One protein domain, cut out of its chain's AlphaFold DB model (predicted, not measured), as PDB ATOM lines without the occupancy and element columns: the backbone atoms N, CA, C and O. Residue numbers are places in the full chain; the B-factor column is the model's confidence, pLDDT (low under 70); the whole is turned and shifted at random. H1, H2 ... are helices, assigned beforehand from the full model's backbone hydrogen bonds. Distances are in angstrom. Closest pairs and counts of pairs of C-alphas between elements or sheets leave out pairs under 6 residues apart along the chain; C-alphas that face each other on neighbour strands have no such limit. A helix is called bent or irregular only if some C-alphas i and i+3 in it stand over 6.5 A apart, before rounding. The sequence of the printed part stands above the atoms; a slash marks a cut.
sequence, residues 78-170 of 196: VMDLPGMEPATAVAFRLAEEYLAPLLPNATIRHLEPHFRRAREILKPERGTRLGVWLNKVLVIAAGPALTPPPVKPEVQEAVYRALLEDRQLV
ATOM      1  N   VAL A  78     191.350 175.103 200.499       73.00
ATOM      2  CA  VAL A  78     191.151 173.650 200.435       73.00
ATOM      3  C   VAL A  78     191.681 173.019 201.718       73.00
ATOM      4  O   VAL A  78     192.850 173.190 202.068       73.00
ATOM      5  N   MET A  79     190.799 172.318 202.424       72.00
ATOM      6  CA  MET A  79     191.156 171.536 203.596       72.00
ATOM      7  C   MET A  79     191.299 170.077 203.189       72.00
ATOM      8  O   MET A  79     190.326 169.327 203.180       72.00
ATOM      9  N   ASP A  80     192.528 169.701 202.856       71.62
ATOM     10  CA  ASP A  80     192.894 168.321 202.548       71.62
ATOM     11  C   ASP A  80     193.526 167.662 203.779       71.62
ATOM     12  O   ASP A  80     194.272 168.301 204.531       71.62
ATOM     13  N   LEU A  81     193.228 166.376 203.985       71.12
ATOM     14  CA  LEU A  81     193.845 165.557 205.026       71.12
ATOM     15  C   LEU A  81     194.279 164.202 204.425       71.12
ATOM     16  O   LEU A  81     193.402 163.411 204.068       71.12
ATOM     17  N   PRO A  82     195.591 163.908 204.323       73.69
ATOM     18  CA  PRO A  82     196.720 164.788 204.640       73.69
ATOM     19  C   PRO A  82     196.767 166.019 203.723       73.69
ATOM     20  O   PRO A  82     196.318 165.982 202.579       73.69
ATOM     21  N   GLY A  83     197.284 167.129 204.251       80.75
ATOM     22  CA  GLY A  83     197.412 168.367 203.486       80.75
ATOM     23  C   GLY A  83     198.386 168.219 202.316       80.75
ATOM     24  O   GLY A  83     199.267 167.366 202.330       80.75
ATOM     25  N   MET A  84     198.251 169.089 201.312       86.38
ATOM     26  CA  MET A  84     199.148 169.113 200.154       86.38
ATOM     27  C   MET A  84     200.619 169.284 200.573       86.38
ATOM     28  O   MET A  84     200.980 170.265 201.231       86.38
ATOM     29  N   GLU A  85     201.465 168.339 200.163       87.75
ATOM     30  CA  GLU A  85     202.912 168.375 200.386       87.75
ATOM     31  C   GLU A  85     203.625 169.317 199.396       87.75
ATOM     32  O   GLU A  85     203.110 169.570 198.303       87.75
ATOM     33  N   PRO A  86     204.838 169.817 199.711       87.56
ATOM     34  CA  PRO A  86     205.593 170.692 198.811       87.56
ATOM     35  C   PRO A  86     205.854 170.109 197.413       87.56
ATOM     36  O   PRO A  86     205.806 170.850 196.435       87.56
ATOM     37  N   ALA A  87     206.099 168.800 197.295       87.19
ATOM     38  CA  ALA A  87     206.283 168.142 195.998       87.19
ATOM     39  C   ALA A  87     204.991 168.166 195.161       87.19
ATOM     40  O   ALA A  87     205.013 168.523 193.984       87.19
ATOM     41  N   THR A  88     203.849 167.883 195.791       89.62
ATOM     42  CA  THR A  88     202.525 167.994 195.167       89.62
ATOM     43  C   THR A  88     202.235 169.432 194.743       89.62
ATOM     44  O   THR A  88     201.760 169.663 193.635       89.62
ATOM     45  N   ALA A  89     202.587 170.418 195.572       90.00
ATOM     46  CA  ALA A  89     202.437 171.828 195.227       90.00
ATOM     47  C   ALA A  89     203.248 172.215 193.976       90.00
ATOM     48  O   ALA A  89     202.754 172.972 193.143       90.00
ATOM     49  N   VAL A  90     204.459 171.669 193.799       88.94
ATOM     50  CA  VAL A  90     205.255 171.878 192.574       88.94
ATOM     51  C   VAL A  90     204.524 171.326 191.353       88.94
ATOM     52  O   VAL A  90     204.385 172.037 190.361       88.94
ATOM     53  N   ALA A  91     203.999 170.102 191.437       89.50
ATOM     54  CA  ALA A  91     203.236 169.506 190.344       89.50
ATOM     55  C   ALA A  91     202.004 170.350 189.979       89.50
ATOM     56  O   ALA A  91     201.771 170.606 188.802       89.50
ATOM     57  N   PHE A  92     201.261 170.852 190.972       90.62
ATOM     58  CA  PHE A  92     200.121 171.744 190.731       90.62
ATOM     59  C   PHE A  92     200.525 173.085 190.112       90.62
ATOM     60  O   PHE A  92     199.774 173.602 189.292       90.62
ATOM     61  N   ARG A  93     201.692 173.646 190.456       87.94
ATOM     62  CA  ARG A  93     202.198 174.873 189.816       87.94
ATOM     63  C   ARG A  93     202.544 174.666 188.349       87.94
ATOM     64  O   ARG A  93     202.181 175.499 187.529       87.94
ATOM     65  N   LEU A  94     203.197 173.553 188.022       86.31
ATOM     66  CA  LEU A  94     203.478 173.194 186.632       86.31
ATOM     67  C   LEU A  94     202.172 172.920 185.874       86.31
ATOM     68  O   LEU A  94     201.979 173.399 184.764       86.31
ATOM     69  N   ALA A  95     201.237 172.204 186.497       88.00
ATOM     70  CA  ALA A  95     199.922 171.947 185.927       88.00
ATOM     71  C   ALA A  95     199.144 173.245 185.654       88.00
ATOM     72  O   ALA A  95     198.554 173.376 184.591       88.00
ATOM     73  N   GLU A  96     199.163 174.216 186.568       87.62
ATOM     74  CA  GLU A  96     198.544 175.531 186.364       87.62
ATOM     75  C   GLU A  96     199.109 176.239 185.123       87.62
ATOM     76  O   GLU A  96     198.353 176.808 184.338       87.62
ATOM     77  N   GLU A  97     200.424 176.158 184.916       81.81
ATOM     78  CA  GLU A  97     201.117 176.806 183.802       81.81
ATOM     79  C   GLU A  97     200.824 176.140 182.444       81.81
ATOM     80  O   GLU A  97     200.600 176.843 181.459       81.81
ATOM     81  N   TYR A  98     200.759 174.801 182.383       79.69
ATOM     82  CA  TYR A  98     200.589 174.072 181.110       79.69
ATOM     83  C   TYR A  98     199.165 173.613 180.804       79.69
ATOM     84  O   TYR A  98     198.830 173.420 179.637       79.69
ATOM     85  N   LEU A  99     198.314 173.410 181.812       80.38
ATOM     86  CA  LEU A  99     196.952 172.912 181.597       80.38
ATOM     87  C   LEU A  99     195.946 174.031 181.321       80.38
ATOM     88  O   LEU A  99     194.885 173.747 180.767       80.38
ATOM     89  N   ALA A 100     196.263 175.288 181.656       74.50
ATOM     90  CA  ALA A 100     195.393 176.438 181.398       74.50
ATOM     91  C   ALA A 100     194.853 176.514 179.951       74.50
ATOM     92  O   ALA A 100     193.645 176.697 179.800       74.50
ATOM     93  N   PRO A 101     195.666 176.335 178.887       73.62
ATOM     94  CA  PRO A 101     195.153 176.361 177.515       73.62
ATOM     95  C   PRO A 101     194.420 175.077 177.092       73.62
ATOM     96  O   PRO A 101     193.628 175.118 176.151       73.62
ATOM     97  N   LEU A 102     194.676 173.944 177.757       79.25
ATOM     98  CA  LEU A 102     194.167 172.624 177.358       79.25
ATOM     99  C   LEU A 102     192.827 172.268 178.005       79.25
ATOM    100  O   LEU A 102     192.086 171.438 177.482       79.25
ATOM    101  N   LEU A 103     192.526 172.853 179.163       82.19
ATOM    102  CA  LEU A 103     191.340 172.502 179.933       82.19
ATOM    103  C   LEU A 103     190.166 173.450 179.647       82.19
ATOM    104  O   LEU A 103     190.357 174.647 179.425       82.19
ATOM    105  N   PRO A 104     188.918 172.951 179.735       81.69
ATOM    106  CA  PRO A 104     187.749 173.814 179.774       81.69
ATOM    107  C   PRO A 104     187.830 174.799 180.949       81.69
ATOM    108  O   PRO A 104     188.237 174.433 182.056       81.69
ATOM    109  N   ASN A 105     187.338 176.025 180.750       79.69
ATOM    110  CA  ASN A 105     187.312 177.062 181.793       79.69
ATOM    111  C   ASN A 105     186.626 176.593 183.090       79.69
ATOM    112  O   ASN A 105     187.027 176.987 184.182       79.69
ATOM    113  N   ALA A 106     185.610 175.730 182.986       79.31
ATOM    114  CA  ALA A 106     184.934 175.141 184.141       79.31
ATOM    115  C   ALA A 106     185.879 174.282 185.001       79.31
ATOM    116  O   ALA A 106     185.861 174.386 186.227       79.31
ATOM    117  N   THR A 107     186.743 173.485 184.369       83.31
ATOM    118  CA  THR A 107     187.730 172.646 185.060       83.31
ATOM    119  C   THR A 107     188.802 173.502 185.724       83.31
ATOM    120  O   THR A 107     189.136 173.264 186.881       83.31
ATOM    121  N   ILE A 108     189.287 174.546 185.045       85.25
ATOM    122  CA  ILE A 108     190.248 175.493 185.634       85.25
ATOM    123  C   ILE A 108     189.662 176.167 186.879       85.25
ATOM    124  O   ILE A 108     190.309 176.186 187.924       85.25
ATOM    125  N   ARG A 109     188.407 176.631 186.818       82.94
ATOM    126  CA  ARG A 109     187.709 177.195 187.990       82.94
ATOM    127  C   ARG A 109     187.598 176.196 189.140       82.94
ATOM    128  O   ARG A 109     187.727 176.585 190.296       82.94
ATOM    129  N   HIS A 110     187.380 174.919 188.837       82.56
ATOM    130  CA  HIS A 110     187.319 173.872 189.855       82.56
ATOM    131  C   HIS A 110     188.683 173.604 190.513       82.56
ATOM    132  O   HIS A 110     188.741 173.346 191.714       82.56
ATOM    133  N   LEU A 111     189.775 173.691 189.746       87.31
ATOM    134  CA  LEU A 111     191.142 173.470 190.229       87.31
ATOM    135  C   LEU A 111     191.757 174.691 190.929       87.31
ATOM    136  O   LEU A 111     192.706 174.535 191.697       87.31
ATOM    137  N   GLU A 112     191.206 175.889 190.725       87.44
ATOM    138  CA  GLU A 112     191.732 177.145 191.272       87.44
ATOM    139  C   GLU A 112     192.008 177.118 192.790       87.44
ATOM    140  O   GLU A 112     193.072 177.579 193.210       87.44
ATOM    141  N   PRO A 113     191.151 176.533 193.650       86.75
ATOM    142  CA  PRO A 113     191.463 176.406 195.070       86.75
ATOM    143  C   PRO A 113     192.740 175.589 195.346       86.75
ATOM    144  O   PRO A 113     193.487 175.912 196.276       86.75
ATOM    145  N   HIS A 114     193.022 174.559 194.539       88.94
ATOM    146  CA  HIS A 114     194.243 173.757 194.646       88.94
ATOM    147  C   HIS A 114     195.462 174.528 194.137       88.94
ATOM    148  O   HIS A 114     196.495 174.527 194.806       88.94
ATOM    149  N   PHE A 115     195.332 175.256 193.023       90.50
ATOM    150  CA  PHE A 115     196.394 176.133 192.521       90.50
ATOM    151  C   PHE A 115     196.747 177.223 193.536       90.50
ATOM    152  O   PHE A 115     197.917 177.403 193.878       90.50
ATOM    153  N   ARG A 116     195.743 177.870 194.138       89.19
ATOM    154  CA  ARG A 116     195.941 178.831 195.231       89.19
ATOM    155  C   ARG A 116     196.684 178.203 196.403       89.19
ATOM    156  O   ARG A 116     197.639 178.792 196.907       89.19
ATOM    157  N   ARG A 117     196.293 176.997 196.824       88.06
ATOM    158  CA  ARG A 117     196.971 176.287 197.914       88.06
ATOM    159  C   ARG A 117     198.426 175.956 197.569       88.06
ATOM    160  O   ARG A 117     199.295 176.136 198.422       88.06
ATOM    161  N   ALA A 118     198.696 175.530 196.339       89.50
ATOM    162  CA  ALA A 118     200.043 175.259 195.856       89.50
ATOM    163  C   ALA A 118     200.919 176.524 195.865       89.50
ATOM    164  O   ALA A 118     202.037 176.486 196.384       89.50
ATOM    165  N   ARG A 119     200.384 177.662 195.391       88.62
ATOM    166  CA  ARG A 119     201.046 178.978 195.471       88.62
ATOM    167  C   ARG A 119     201.386 179.344 196.917       88.62
ATOM    168  O   ARG A 119     202.518 179.723 197.189       88.62
ATOM    169  N   GLU A 120     200.452 179.160 197.851       87.94
ATOM    170  CA  GLU A 120     200.674 179.429 199.281       87.94
ATOM    171  C   GLU A 120     201.763 178.546 199.911       87.94
ATOM    172  O   GLU A 120     202.543 179.026 200.731       87.94
ATOM    173  N   ILE A 121     201.836 177.260 199.555       87.69
ATOM    174  CA  ILE A 121     202.855 176.334 200.084       87.69
ATOM    175  C   ILE A 121     204.256 176.694 199.580       87.69
ATOM    176  O   ILE A 121     205.229 176.579 200.327       87.69
ATOM    177  N   LEU A 122     204.353 177.133 198.326       86.62
ATOM    178  CA  LEU A 122     205.619 177.434 197.659       86.62
ATOM    179  C   LEU A 122     206.067 178.891 197.816       86.62
ATOM    180  O   LEU A 122     207.093 179.264 197.246       86.62
ATOM    181  N   LYS A 123     205.351 179.705 198.606       84.31
ATOM    182  CA  LYS A 123     205.780 181.072 198.924       84.31
ATOM    183  C   LYS A 123     207.213 181.076 199.485       84.31
ATOM    184  O   LYS A 123     207.498 180.294 200.400       84.31
ATOM    185  N   PRO A 124     208.097 181.973 199.005       67.94
ATOM    186  CA  PRO A 124     209.497 182.039 199.438       67.94
ATOM    187  C   PRO A 124     209.664 182.195 200.955       67.94
ATOM    188  O   PRO A 124     210.573 181.621 201.546       67.94
ATOM    189  N   GLU A 125     208.732 182.909 201.589       70.12
ATOM    190  CA  GLU A 125     208.657 183.160 203.035       70.12
ATOM    191  C   GLU A 125     208.575 181.873 203.872       70.12
ATOM    192  O   GLU A 125     208.958 181.866 205.038       70.12
ATOM    193  N   ARG A 126     208.112 180.761 203.283       70.06
ATOM    194  CA  ARG A 126     208.037 179.455 203.954       70.06
ATOM    195  C   ARG A 126     209.343 178.662 203.901       70.06
ATOM    196  O   ARG A 126     209.398 177.559 204.438       70.06
ATOM    197  N   GLY A 127     210.379 179.182 203.238       63.94
ATOM    198  CA  GLY A 127     211.711 178.573 203.205       63.94
ATOM    199  C   GLY A 127     211.779 177.220 202.487       63.94
ATOM    200  O   GLY A 127     212.722 176.455 202.698       63.94
ATOM    201  N   THR A 128     210.801 176.884 201.639       72.75
ATOM    202  CA  THR A 128     210.818 175.610 200.911       72.75
ATOM    203  C   THR A 128     211.863 175.658 199.792       72.75
ATOM    204  O   THR A 128     211.788 176.467 198.867       72.75
ATOM    205  N   ARG A 129     212.850 174.749 199.837       80.50
ATOM    206  CA  ARG A 129     213.874 174.611 198.776       80.50
ATOM    207  C   ARG A 129     213.245 174.422 197.393       80.50
ATOM    208  O   ARG A 129     213.776 174.920 196.406       80.50
ATOM    209  N   LEU A 130     212.102 173.736 197.347       78.94
ATOM    210  CA  LEU A 130     211.329 173.498 196.132       78.94
ATOM    211  C   LEU A 130     210.687 174.772 195.566       78.94
ATOM    212  O   LEU A 130     210.700 174.945 194.353       78.94
ATOM    213  N   GLY A 131     210.197 175.688 196.407       77.75
ATOM    214  CA  GLY A 131     209.687 176.983 195.939       77.75
ATOM    215  C   GLY A 131     210.788 177.826 195.290       77.75
ATOM    216  O   GLY A 131     210.605 178.373 194.208       77.75
ATOM    217  N   VAL A 132     211.982 177.850 195.896       79.75
ATOM    218  CA  VAL A 132     213.157 178.535 195.324       79.75
ATOM    219  C   VAL A 132     213.644 177.858 194.041       79.75
ATOM    220  O   VAL A 132     214.061 178.543 193.111       79.75
ATOM    221  N   TRP A 133     213.617 176.524 193.983       83.06
ATOM    222  CA  TRP A 133     213.956 175.770 192.775       83.06
ATOM    223  C   TRP A 133     213.000 176.080 191.622       83.06
ATOM    224  O   TRP A 133     213.472 176.255 190.505       83.06
ATOM    225  N   LEU A 134     211.699 176.238 191.885       79.38
ATOM    226  CA  LEU A 134     210.721 176.576 190.849       79.38
ATOM    227  C   LEU A 134     211.072 177.893 190.136       79.38
ATOM    228  O   LEU A 134     210.955 177.977 188.923       79.38
ATOM    229  N   ASN A 135     211.612 178.883 190.855       73.94
ATOM    230  CA  ASN A 135     212.077 180.146 190.258       73.94
ATOM    231  C   ASN A 135     213.350 180.001 189.402       73.94
ATOM    232  O   ASN A 135     213.725 180.931 188.693       73.94
ATOM    233  N   LYS A 136     214.056 178.871 189.507       79.38
ATOM    234  CA  LYS A 136     215.269 178.566 188.732       79.38
ATOM    235  C   LYS A 136     214.979 177.697 187.515       79.38
ATOM    236  O   LYS A 136     215.849 177.556 186.660       79.38
ATOM    237  N   VAL A 137     213.802 177.083 187.462       74.31
ATOM    238  CA  VAL A 137     213.402 176.213 186.365       74.31
ATOM    239  C   VAL A 137     212.453 176.985 185.476       74.31
ATOM    240  O   VAL A 137     211.330 177.284 185.856       74.31
ATOM    241  N   LEU A 138     212.932 177.292 184.278       69.12
ATOM    242  CA  LEU A 138     212.086 177.742 183.190       69.12
ATOM    243  C   LEU A 138     211.807 176.533 182.304       69.12
ATOM    244  O   LEU A 138     212.739 175.888 181.820       69.12
ATOM    245  N   VAL A 139     210.538 176.223 182.085       65.31
ATOM    246  CA  VAL A 139     210.166 175.235 181.078       65.31
ATOM    247  C   VAL A 139     210.042 175.967 179.754       65.31
ATOM    248  O   VAL A 139     209.318 176.953 179.620       65.31
ATOM    249  N   ILE A 140     210.781 175.484 178.769       68.56
ATOM    250  CA  ILE A 140     210.799 176.056 177.431       68.56
ATOM    251  C   ILE A 140     209.916 175.164 176.567       68.56
ATOM    252  O   ILE A 140     210.148 173.957 176.483       68.56
ATOM    253  N   ALA A 141     208.890 175.745 175.943       65.00
ATOM    254  CA  ALA A 141     208.091 175.026 174.961       65.00
ATOM    255  C   ALA A 141     208.996 174.557 173.811       65.00
ATOM    256  O   ALA A 141     209.863 175.301 173.346       65.00
ATOM    257  N   ALA A 142     208.801 173.324 173.346       59.66
ATOM    258  CA  ALA A 142     209.528 172.809 172.195       59.66
ATOM    259  C   ALA A 142     209.015 173.497 170.918       59.66
ATOM    260  O   ALA A 142     208.071 173.030 170.289       59.66
ATOM    261  N   GLY A 143     209.613 174.634 170.558       71.38
ATOM    262  CA  GLY A 143     209.345 175.330 169.300       71.38
ATOM    263  C   GLY A 143     209.092 176.833 169.443       71.38
ATOM    264  O   GLY A 143     209.225 177.400 170.529       71.38
ATOM    265  N   PRO A 144     208.746 177.505 168.331       73.75
ATOM    266  CA  PRO A 144     208.374 178.913 168.343       73.75
ATOM    267  C   PRO A 144     207.158 179.125 169.247       73.75
ATOM    268  O   PRO A 144     206.173 178.395 169.136       73.75
ATOM    269  N   ALA A 145     207.199 180.145 170.105       66.25
ATOM    270  CA  ALA A 145     206.039 180.564 170.883       66.25
ATOM    271  C   ALA A 145     204.977 181.139 169.933       66.25
ATOM    272  O   ALA A 145     204.976 182.328 169.613       66.25
ATOM    273  N   LEU A 146     204.097 180.275 169.427       69.31
ATOM    274  CA  LEU A 146     202.966 180.694 168.614       69.31
ATOM    275  C   LEU A 146     201.997 181.464 169.507       69.31
ATOM    276  O   LEU A 146     201.529 180.941 170.516       69.31
ATOM    277  N   THR A 147     201.692 182.708 169.143       69.19
ATOM    278  CA  THR A 147     200.635 183.459 169.820       69.19
ATOM    279  C   THR A 147     199.298 182.808 169.467       69.19
ATOM    280  O   THR A 147     198.934 182.803 168.285       69.19
ATOM    281  N   PRO A 148     198.570 182.230 170.438       68.44
ATOM    282  CA  PRO A 148     197.283 181.622 170.146       68.44
ATOM    283  C   PRO A 148     196.324 182.697 169.609       68.44
ATOM    284  O   PRO A 148     196.309 183.820 170.125       68.44
ATOM    285  N   PRO A 149     195.535 182.397 168.561       76.19
ATOM    286  CA  PRO A 149     194.567 183.350 168.041       76.19
ATOM    287  C   PRO A 149     193.500 183.645 169.107       76.19
ATOM    288  O   PRO A 149     193.151 182.755 169.885       76.19
ATOM    289  N   PRO A 150     192.936 184.864 169.143       77.00
ATOM    290  CA  PRO A 150     191.843 185.173 170.053       77.00
ATOM    291  C   PRO A 150     190.614 184.329 169.686       77.00
ATOM    292  O   PRO A 150     190.002 184.519 168.632       77.00
ATOM    293  N   VAL A 151     190.252 183.385 170.556       81.31
ATOM    294  CA  VAL A 151     189.042 182.564 170.425       81.31
ATOM    295  C   VAL A 151     187.942 183.167 171.292       81.31
ATOM    296  O   VAL A 151     188.172 183.536 172.441       81.31
ATOM    297  N   LYS A 152     186.729 183.272 170.741       81.62
ATOM    298  CA  LYS A 152     185.555 183.718 171.503       81.62
ATOM    299  C   LYS A 152     185.233 182.693 172.607       81.62
ATOM    300  O   LYS A 152     185.047 181.521 172.258       81.62
ATOM    301  N   PRO A 153     185.132 183.092 173.893       80.50
ATOM    302  CA  PRO A 153     184.881 182.166 175.002       80.50
ATOM    303  C   PRO A 153     183.640 181.292 174.803       80.50
ATOM    304  O   PRO A 153     183.651 180.115 175.156       80.50
ATOM    305  N   GLU A 154     182.598 181.836 174.173       83.62
ATOM    306  CA  GLU A 154     181.334 181.140 173.921       83.62
ATOM    307  C   GLU A 154     181.510 179.988 172.921       83.62
ATOM    308  O   GLU A 154     180.901 178.929 173.065       83.62
ATOM    309  N   VAL A 155     182.375 180.174 171.917       85.38
ATOM    310  CA  VAL A 155     182.697 179.138 170.921       85.38
ATOM    311  C   VAL A 155     183.535 178.040 171.567       85.38
ATOM    312  O   VAL A 155     183.239 176.861 171.393       85.38
ATOM    313  N   GLN A 156     184.550 178.420 172.344       83.25
ATOM    314  CA  GLN A 156     185.410 177.482 173.064       83.25
ATOM    315  C   GLN A 156     184.605 176.629 174.053       83.25
ATOM    316  O   GLN A 156     184.766 175.411 174.094       83.25
ATOM    317  N   GLU A 157     183.694 177.240 174.814       83.81
ATOM    318  CA  GLU A 157     182.822 176.517 175.740       83.81
ATOM    319  C   GLU A 157     181.877 175.555 175.011       83.81
ATOM    320  O   GLU A 157     181.729 174.412 175.443       83.81
ATOM    321  N   ALA A 158     181.274 175.976 173.893       85.44
ATOM    322  CA  ALA A 158     180.415 175.106 173.092       85.44
ATOM    323  C   ALA A 158     181.177 173.885 172.551       85.44
ATOM    324  O   ALA A 158     180.668 172.767 172.645       85.44
ATOM    325  N   VAL A 159     182.400 174.087 172.043       86.81
ATOM    326  CA  VAL A 159     183.293 173.013 171.567       86.81
ATOM    327  C   VAL A 159     183.643 172.048 172.689       86.81
ATOM    328  O   VAL A 159     183.436 170.846 172.533       86.81
ATOM    329  N   TYR A 160     184.100 172.551 173.836       84.12
ATOM    330  CA  TYR A 160     184.443 171.687 174.965       84.12
ATOM    331  C   TYR A 160     183.244 170.924 175.510       84.12
ATOM    332  O   TYR A 160     183.367 169.744 175.821       84.12
ATOM    333  N   ARG A 161     182.081 171.571 175.612       83.31
ATOM    334  CA  ARG A 161     180.857 170.923 176.083       83.31
ATOM    335  C   ARG A 161     180.431 169.802 175.140       83.31
ATOM    336  O   ARG A 161     180.144 168.707 175.600       83.31
ATOM    337  N   ALA A 162     180.437 170.057 173.835       86.56
ATOM    338  CA  ALA A 162     180.093 169.046 172.849       86.56
ATOM    339  C   ALA A 162     181.081 167.875 172.844       86.56
ATOM    340  O   ALA A 162     180.646 166.732 172.782       86.56
ATOM    341  N   LEU A 163     182.381 168.150 172.977       84.94
ATOM    342  CA  LEU A 163     183.401 167.109 173.088       84.94
ATOM    343  C   LEU A 163     183.216 166.265 174.358       84.94
ATOM    344  O   LEU A 163     183.330 165.051 174.299       84.94
ATOM    345  N   LEU A 164     182.911 166.902 175.492       80.88
ATOM    346  CA  LEU A 164     182.708 166.220 176.773       80.88
ATOM    347  C   LEU A 164     181.432 165.363 176.797       80.88
ATOM    348  O   LEU A 164     181.382 164.355 177.491       80.88
ATOM    349  N   GLU A 165     180.390 165.791 176.086       86.69
ATOM    350  CA  GLU A 165     179.084 165.124 176.043       86.69
ATOM    351  C   GLU A 165     178.911 164.207 174.816       86.69
ATOM    352  O   GLU A 165     177.788 163.776 174.544       86.69
ATOM    353  N   ASP A 166     179.983 163.963 174.052       86.06
ATOM    354  CA  ASP A 166     179.983 163.193 172.799       86.06
ATOM    355  C   ASP A 166     178.931 163.674 171.772       86.06
ATOM    356  O   ASP A 166     178.282 162.890 171.073       86.06
ATOM    357  N   ARG A 167     178.734 164.996 171.663       85.50
ATOM    358  CA  ARG A 167     177.753 165.623 170.758       85.50
ATOM    359  C   ARG A 167     178.412 166.257 169.537       85.50
ATOM    360  O   ARG A 167     179.507 166.805 169.593       85.50
ATOM    361  N   GLN A 168     177.688 166.254 168.419       86.31
ATOM    362  CA  GLN A 168     178.098 166.971 167.209       86.31
ATOM    363  C   GLN A 168     177.757 168.460 167.305       86.31
ATOM    364  O   GLN A 168     176.679 168.832 167.773       86.31
ATOM    365  N   LEU A 169     178.643 169.305 166.777       84.00
ATOM    366  CA  LEU A 169     178.385 170.732 166.610       84.00
ATOM    367  C   LEU A 169     178.086 171.075 165.159       84.00
ATOM    368  O   LEU A 169     178.744 170.613 164.223       84.00
ATOM    369  N   VAL A 170     177.104 171.954 164.997       84.06
ATOM    370  CA  VAL A 170     176.822 172.624 163.735       84.06
ATOM    371  C   VAL A 170     177.482 173.990 163.792       84.06
ATOM    372  O   VAL A 170     177.132 174.811 164.638       84.06
TER     373      VAL A 170
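AT A GLANCE: This is residues 78 to 170 of the 196 residues of an uncharacterized protein of Nitrospira sp (UniProt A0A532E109). The longest helix, kinked H2, folds back along H1 in a helical hairpin, with short H3 beside the start of H1 at one end and H4 set crosswise beyond the start of H2 at the other. A long loop, residues 135 to 152, swings from H3 to H4, and its residues 142 to 147 stick out. The printed part has 93 residues with four named helices in the order H1, H2, H3, H4 and no named strand, class all helix. It is loose, with a radius of gyration of the C-alphas of 16.6 A, and flat, spanning 53 by 37 by 18 A.

IN THESE COORDINATES: H2, residues 105 to 121, is 24.0 A long and begins at C-alpha 105 (187.312, 177.062, 181.793). It has a kink of 43 degrees near residue 112 and is irregular, with C-alphas 110 and 113 7.1 A apart. H1, residues 86 to 99, is 19.4 A long and begins at C-alpha 86 (205.593, 170.692, 198.811). H3 is residues 129 to 134. H4, residues 153 to 164, is 16.2 A long and ends at C-alpha 164 (182.708, 166.220, 176.773).

HOW THE PARTS SIT: H2, with residues 114 to 121 alone, touches H1; their closest C-alphas, of Ala 118 and Ala 89, are 4.2 A apart. This hairpin runs opposite ways at a shallow tilt of 34.6 degrees, only just short of steep. H1 touches H3 with residues 86 to 90 alone, the same way at 9 degrees, a shallow tilt; the closest C-alphas, of Pro 86 and Leu 130, are 6.9 A apart. H2 and H4 are close but not clearly touching, about perpendicular at 83 degrees; their closest C-alphas, of Asn 105 and Glu 157, are 7.6 A apart. H1 and H4 are apart. Every O i to N i+4 pair is within hydrogen-bond range in H1, H3 and H4, and 11 of 13 are in H2.

THE WHOLE: The farthest C-alphas, of Gly 127 and Val 170, are 53.0 A apart. The printed part has no cut; the link from H3 to H4 is long. Mean pLDDT of the printed part is 80.6; residues 124, 127, 138 to 142 and 145 to 148 are under 70.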